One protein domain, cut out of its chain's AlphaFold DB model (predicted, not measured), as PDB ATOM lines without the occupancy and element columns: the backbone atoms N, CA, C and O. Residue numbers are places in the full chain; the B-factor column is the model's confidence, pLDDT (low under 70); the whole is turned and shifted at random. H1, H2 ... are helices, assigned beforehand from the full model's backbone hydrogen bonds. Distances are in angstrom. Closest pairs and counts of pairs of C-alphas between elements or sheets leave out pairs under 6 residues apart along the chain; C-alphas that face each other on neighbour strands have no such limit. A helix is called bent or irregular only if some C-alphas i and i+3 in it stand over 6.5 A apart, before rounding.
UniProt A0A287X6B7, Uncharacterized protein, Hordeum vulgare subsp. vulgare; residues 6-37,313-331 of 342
ATOM      1  N   LYS A   6     281.993 199.056 203.540       70.19
ATOM      2  CA  LYS A   6     282.444 198.027 204.495       70.19
ATOM      3  C   LYS A   6     281.374 196.959 204.757       70.19
ATOM      4  O   LYS A   6     281.693 195.775 204.779       70.19
ATOM      5  N   ALA A   7     280.108 197.362 204.890       68.19
ATOM      6  CA  ALA A   7     278.991 196.434 205.095       68.19
ATOM      7  C   ALA A   7     278.739 195.563 203.855       68.19
ATOM      8  O   ALA A   7     278.470 194.372 203.965       68.19
ATOM      9  N   THR A   8     278.904 196.138 202.663       69.81
ATOM     10  CA  THR A   8     278.753 195.416 201.391       69.81
ATOM     11  C   THR A   8     279.853 194.377 201.187       69.81
ATOM     12  O   THR A   8     279.554 193.248 200.821       69.81
ATOM     13  N   ILE A   9     281.107 194.719 201.500       76.44
ATOM     14  CA  ILE A   9     282.230 193.771 201.450       76.44
ATOM     15  C   ILE A   9     282.015 192.621 202.446       76.44
ATOM     16  O   ILE A   9     282.194 191.458 202.091       76.44
ATOM     17  N   ARG A  10     281.566 192.921 203.672       72.88
ATOM     18  CA  ARG A  10     281.288 191.897 204.693       72.88
ATOM     19  C   ARG A  10     280.162 190.946 204.269       72.88
ATOM     20  O   ARG A  10     280.305 189.743 204.442       72.88
ATOM     21  N   LEU A  11     279.100 191.466 203.651       72.44
ATOM     22  CA  LEU A  11     277.985 190.665 203.127       72.44
ATOM     23  C   LEU A  11     278.390 189.703 201.996       72.44
ATOM     24  O   LEU A  11     277.707 188.710 201.790       72.44
ATOM     25  N   ILE A  12     279.494 189.967 201.286       74.88
ATOM     26  CA  ILE A  12     280.006 189.094 200.214       74.88
ATOM     27  C   ILE A  12     281.043 188.092 200.746       74.88
ATOM     28  O   ILE A  12     281.035 186.928 200.355       74.88
ATOM     29  N   ILE A  13     281.929 188.514 201.654       82.25
ATOM     30  CA  ILE A  13     283.020 187.664 202.164       82.25
ATOM     31  C   ILE A  13     282.507 186.556 203.091       82.25
ATOM     32  O   ILE A  13     283.009 185.434 203.032       82.25
ATOM     33  N   VAL A  14     281.522 186.847 203.945       80.75
ATOM     34  CA  VAL A  14     281.009 185.858 204.906       80.75
ATOM     35  C   VAL A  14     280.422 184.615 204.211       80.75
ATOM     36  O   VAL A  14     280.805 183.516 204.611       80.75
ATOM     37  N   PRO A  15     279.580 184.722 203.158       77.25
ATOM     38  CA  PRO A  15     279.101 183.543 202.433       77.25
ATOM     39  C   PRO A  15     280.236 182.719 201.823       77.25
ATOM     40  O   PRO A  15     280.220 181.499 201.924       77.25
ATOM     41  N   ILE A  16     281.251 183.368 201.239       83.62
ATOM     42  CA  ILE A  16     282.407 182.674 200.649       83.62
ATOM     43  C   ILE A  16     283.156 181.881 201.724       83.62
ATOM     44  O   ILE A  16     283.445 180.701 201.531       83.62
ATOM     45  N   TYR A  17     283.432 182.505 202.872       85.94
ATOM     46  CA  TYR A  17     284.083 181.834 203.995       85.94
ATOM     47  C   TYR A  17     283.260 180.640 204.499       85.94
ATOM     48  O   TYR A  17     283.806 179.555 204.702       85.94
ATOM     49  N   LEU A  18     281.946 180.818 204.646       83.62
ATOM     50  CA  LEU A  18     281.033 179.768 205.089       83.62
ATOM     51  C   LEU A  18     281.001 178.605 204.082       83.62
ATOM     52  O   LEU A  18     281.131 177.456 204.488       83.62
ATOM     53  N   CYS A  19     280.951 178.878 202.775       85.44
ATOM     54  CA  CYS A  19     281.027 177.854 201.727       85.44
ATOM     55  C   CYS A  19     282.344 177.062 201.755       85.44
ATOM     56  O   CYS A  19     282.331 175.839 201.592       85.44
ATOM     57  N   VAL A  20     283.481 177.732 201.979       89.19
ATOM     58  CA  VAL A  20     284.786 177.062 202.115       89.19
ATOM     59  C   VAL A  20     284.795 176.169 203.355       89.19
ATOM     60  O   VAL A  20     285.178 175.004 203.263       89.19
ATOM     61  N   LEU A  21     284.315 176.679 204.492       88.12
ATOM     62  CA  LEU A  21     284.226 175.921 205.738       88.12
ATOM     63  C   LEU A  21     283.324 174.687 205.591       88.12
ATOM     64  O   LEU A  21     283.725 173.590 205.980       88.12
ATOM     65  N   LEU A  22     282.154 174.835 204.964       86.19
ATOM     66  CA  LEU A  22     281.254 173.716 204.685       86.19
ATOM     67  C   LEU A  22     281.871 172.704 203.724       86.19
ATOM     68  O   LEU A  22     281.713 171.508 203.933       86.19
ATOM     69  N   SER A  23     282.611 173.150 202.710       87.00
ATOM     70  CA  SER A  23     283.291 172.248 201.771       87.00
ATOM     71  C   SER A  23     284.367 171.411 202.466       87.00
ATOM     72  O   SER A  23     284.489 170.209 202.215       87.00
ATOM     73  N   VAL A  24     285.132 172.025 203.375       89.88
ATOM     74  CA  VAL A  24     286.109 171.312 204.211       89.88
ATOM     75  C   VAL A  24     285.396 170.323 205.133       89.88
ATOM     76  O   VAL A  24     285.779 169.154 205.172       89.88
ATOM     77  N   LEU A  25     284.329 170.748 205.815       87.25
ATOM     78  CA  LEU A  25     283.553 169.888 206.709       87.25
ATOM     79  C   LEU A  25     282.928 168.698 205.963       87.25
ATOM     80  O   LEU A  25     283.063 167.560 206.404       87.25
ATOM     81  N   GLN A  26     282.323 168.943 204.800       86.50
ATOM     82  CA  GLN A  26     281.760 167.928 203.908       86.50
ATOM     83  C   GLN A  26     282.819 166.887 203.527       86.50
ATOM     84  O   GLN A  26     282.570 165.686 203.607       86.50
ATOM     85  N   ARG A  27     284.034 167.323 203.168       87.94
ATOM     86  CA  ARG A  27     285.141 166.412 202.839       87.94
ATOM     87  C   ARG A  27     285.590 165.589 204.048       87.94
ATOM     88  O   ARG A  27     285.813 164.388 203.905       87.94
ATOM     89  N   VAL A  28     285.706 166.205 205.225       89.06
ATOM     90  CA  VAL A  28     286.077 165.502 206.464       89.06
ATOM     91  C   VAL A  28     285.037 164.437 206.811       89.06
ATOM     92  O   VAL A  28     285.400 163.288 207.055       89.06
ATOM     93  N   ILE A  29     283.751 164.782 206.779       86.62
ATOM     94  CA  ILE A  29     282.676 163.844 207.110       86.62
ATOM     95  C   ILE A  29     282.559 162.731 206.078       86.62
ATOM     96  O   ILE A  29     282.451 161.574 206.471       86.62
ATOM     97  N   ASN A  30     282.652 163.032 204.782       86.56
ATOM     98  CA  ASN A  30     282.632 161.988 203.758       86.56
ATOM     99  C   ASN A  30     283.783 161.001 203.955       86.56
ATOM    100  O   ASN A  30     283.546 159.802 203.911       86.56
ATOM    101  N   ASN A  31     284.992 161.464 204.286       87.00
ATOM    102  CA  ASN A  31     286.104 160.565 204.614       87.00
ATOM    103  C   ASN A  31     285.839 159.713 205.868       87.00
ATOM    104  O   ASN A  31     286.287 158.569 205.944       87.00
ATOM    105  N   LEU A  32     285.118 160.243 206.860       85.94
ATOM    106  CA  LEU A  32     284.722 159.475 208.043       85.94
ATOM    107  C   LEU A  32     283.645 158.430 207.723       85.94
ATOM    108  O   LEU A  32     283.724 157.315 208.239       85.94
ATOM    109  N   LEU A  33     282.676 158.774 206.873       83.56
ATOM    110  CA  LEU A  33     281.592 157.891 206.437       83.56
ATOM    111  C   LEU A  33     282.033 156.891 205.360       83.56
ATOM    112  O   LEU A  33     281.381 155.871 205.178       83.56
ATOM    113  N   ASP A  34     283.163 157.119 204.689       84.69
ATOM    114  CA  ASP A  34     283.702 156.199 203.682       84.69
ATOM    115  C   ASP A  34     284.468 155.006 204.292       84.69
ATOM    116  O   ASP A  34     284.917 154.102 203.576       84.69
ATOM    117  N   LYS A  35     284.592 154.972 205.627       85.38
ATOM    118  CA  LYS A  35     285.208 153.864 206.366       85.38
ATOM    119  C   LYS A  35     284.482 152.537 206.088       85.38
ATOM    120  O   LYS A  35     283.254 152.528 205.983       85.38
ATOM    121  N   PRO A  36     285.198 151.390 206.071       83.06
ATOM    122  CA  PRO A  36     284.612 150.078 205.772       83.06
ATOM    123  C   PRO A  36     283.389 149.737 206.625       83.06
ATOM    124  O   PRO A  36     282.449 149.136 206.122       83.06
ATOM    125  N   LYS A  37     283.369 150.185 207.888       82.94
ATOM    126  CA  LYS A  37     282.261 149.998 208.837       82.94
ATOM    127  C   LYS A  37     280.894 150.465 208.302       82.94
ATOM    128  O   LYS A  37     279.881 149.913 208.704       82.94
ATOM    129  N   ASP A 313     274.603 165.612 203.123       74.88
ATOM    130  CA  ASP A 313     274.688 166.758 202.225       74.88
ATOM    131  C   ASP A 313     274.413 168.045 203.005       74.88
ATOM    132  O   ASP A 313     273.264 168.445 203.217       74.88
ATOM    133  N   PHE A 314     275.488 168.702 203.447       75.56
ATOM    134  CA  PHE A 314     275.382 169.986 204.138       75.56
ATOM    135  C   PHE A 314     274.757 171.085 203.273       75.56
ATOM    136  O   PHE A 314     274.165 172.014 203.823       75.56
ATOM    137  N   SER A 315     274.847 170.982 201.941       72.25
ATOM    138  CA  SER A 315     274.245 171.961 201.035       72.25
ATOM    139  C   SER A 315     272.722 171.923 201.114       72.25
ATOM    140  O   SER A 315     272.084 172.973 201.122       72.25
ATOM    141  N   SER A 316     272.138 170.727 201.222       75.56
ATOM    142  CA  SER A 316     270.692 170.547 201.401       75.56
ATOM    143  C   SER A 316     270.209 171.082 202.759       75.56
ATOM    144  O   SER A 316     269.190 171.764 202.836       75.56
ATOM    145  N   LEU A 317     270.988 170.863 203.826       76.06
ATOM    146  CA  LEU A 317     270.667 171.327 205.186       76.06
ATOM    147  C   LEU A 317     270.710 172.855 205.347       76.06
ATOM    148  O   LEU A 317     269.906 173.417 206.087       76.06
ATOM    149  N   ILE A 318     271.654 173.528 204.684       78.44
ATOM    150  CA  ILE A 318     271.915 174.972 204.853       78.44
ATOM    151  C   ILE A 318     271.326 175.789 203.688       78.44
ATOM    152  O   ILE A 318     271.282 177.017 203.740       78.44
ATOM    153  N   GLY A 319     270.789 175.125 202.659       78.81
ATOM    154  CA  GLY A 319     270.100 175.748 201.527       78.81
ATOM    155  C   GLY A 319     269.085 176.835 201.918       78.81
ATOM    156  O   GLY A 319     269.147 177.920 201.336       78.81
ATOM    157  N   PRO A 320     268.218 176.627 202.931       83.25
ATOM    158  CA  PRO A 320     267.290 177.659 203.402       83.25
ATOM    159  C   PRO A 320     267.977 178.932 203.918       83.25
ATOM    160  O   PRO A 320     267.527 180.030 203.605       83.25
ATOM    161  N   LEU A 321     269.104 178.806 204.632       79.44
ATOM    162  CA  LEU A 321     269.877 179.955 205.125       79.44
ATOM    163  C   LEU A 321     270.503 180.744 203.968       79.44
ATOM    164  O   LEU A 321     270.479 181.975 203.963       79.44
ATOM    165  N   PHE A 322     271.031 180.049 202.956       79.31
ATOM    166  CA  PHE A 322     271.546 180.706 201.752       79.31
ATOM    167  C   PHE A 322     270.435 181.400 200.958       79.31
ATOM    168  O   PHE A 322     270.642 182.508 200.465       79.31
ATOM    169  N   PHE A 323     269.255 180.783 200.855       79.88
ATOM    170  CA  PHE A 323     268.091 181.387 200.210       79.88
ATOM    171  C   PHE A 323     267.658 182.672 200.925       79.88
ATOM    172  O   PHE A 323     267.509 183.711 200.281       79.88
ATOM    173  N   GLU A 324     267.537 182.632 202.252       80.62
ATOM    174  CA  GLU A 324     267.195 183.797 203.069       80.62
ATOM    175  C   GLU A 324     268.218 184.930 202.892       80.62
ATOM    176  O   GLU A 324     267.852 186.091 202.695       80.62
ATOM    177  N   TRP A 325     269.511 184.595 202.839       76.38
ATOM    178  CA  TRP A 325     270.574 185.564 202.567       76.38
ATOM    179  C   TRP A 325     270.484 186.194 201.174       76.38
ATOM    180  O   TRP A 325     270.710 187.397 201.034       76.38
ATOM    181  N   VAL A 326     270.140 185.425 200.138       79.81
ATOM    182  CA  VAL A 326     269.947 185.956 198.777       79.81
ATOM    183  C   VAL A 326     268.742 186.899 198.723       79.81
ATOM    184  O   VAL A 326     268.839 187.976 198.131       79.81
ATOM    185  N   VAL A 327     267.635 186.554 199.387       79.25
ATOM    186  CA  VAL A 327     266.451 187.424 199.485       79.25
ATOM    187  C   VAL A 327     266.793 188.726 200.221       79.25
ATOM    188  O   VAL A 327     266.461 189.808 199.733       79.25
ATOM    189  N   ALA A 328     267.539 188.655 201.327       71.25
ATOM    190  CA  ALA A 328     268.001 189.836 202.061       71.25
ATOM    191  C   ALA A 328     268.935 190.739 201.224       71.25
ATOM    192  O   ALA A 328     268.939 191.962 201.381       71.25
ATOM    193  N   LEU A 329     269.716 190.163 200.302       71.00
ATOM    194  CA  LEU A 329     270.542 190.930 199.363       71.00
ATOM    195  C   LEU A 329     269.717 191.632 198.272       71.00
ATOM    196  O   LEU A 329     270.110 192.723 197.850       71.00
ATOM    197  N   LEU A 330     268.606 191.029 197.835       73.06
ATOM    198  CA  LEU A 330     267.691 191.570 196.821       73.06
ATOM    199  C   LEU A 330     266.781 192.683 197.369       73.06
ATOM    200  O   LEU A 330     266.489 193.631 196.639       73.06
ATOM    201  N   PHE A 331     266.389 192.621 198.648       68.38
ATOM    202  CA  PHE A 331     265.506 193.605 199.295       68.38
ATOM    203  C   PHE A 331     266.198 194.344 200.459       68.38
ATOM    204  O   PHE A 331     265.904 194.101 201.628       68.38
TER     205      PHE A 331
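This is residues 6 to 37 and 313 to 331 of the 342 residues of an uncharacterized protein of Hordeum vulgare subsp. vulgare (UniProt A0A287X6B7). Two helices lie side by side and run opposite ways, the long H1 making the length of a rod and the shorter H2 beside its first part, with a gap between them. Residues 31 to 37 stick out at one end. The printed part has 51 residues with two named helices, H1 then H2, and no named strand; the class is all helix. It is only just loose, close to extended, with a radius of gyration of the C-alphas of 14.3 A and spans of 48 by 20 by 7 A.

H1, residues 6 to 33, runs 40.2 A from C-alpha 6 at (282.444, 198.027, 204.495) to C-alpha 33 at (281.592, 157.891, 206.437). H2, residues 314 to 330, runs 24.1 A and ends at C-alpha 330 at (267.691, 191.570, 196.821). H2 is irregular, with C-alphas 317 and 320 7.4 A apart, and has a kink of 40 degrees near residue 321.

H1 and H2 are close but not clearly touching; their closest C-alphas, of Gln 26 and Phe 314, are 6.7 A apart. They run opposite ways at a shallow tilt of 9 degrees. O i to N i+4 pairs are within hydrogen-bond range in 22 of 24 cases in H1 and 11 of 13 in H2.

The C-alphas of Lys 6 and Lys 37, the two farthest apart, are 48.2 A apart. Residues 38 to 312 are not printed, and C-alphas 37 and 313 are 19.5 A apart across this cut. Mean pLDDT of the printed part is 80.3; residues 7 to 8 and residue 331 are under 70.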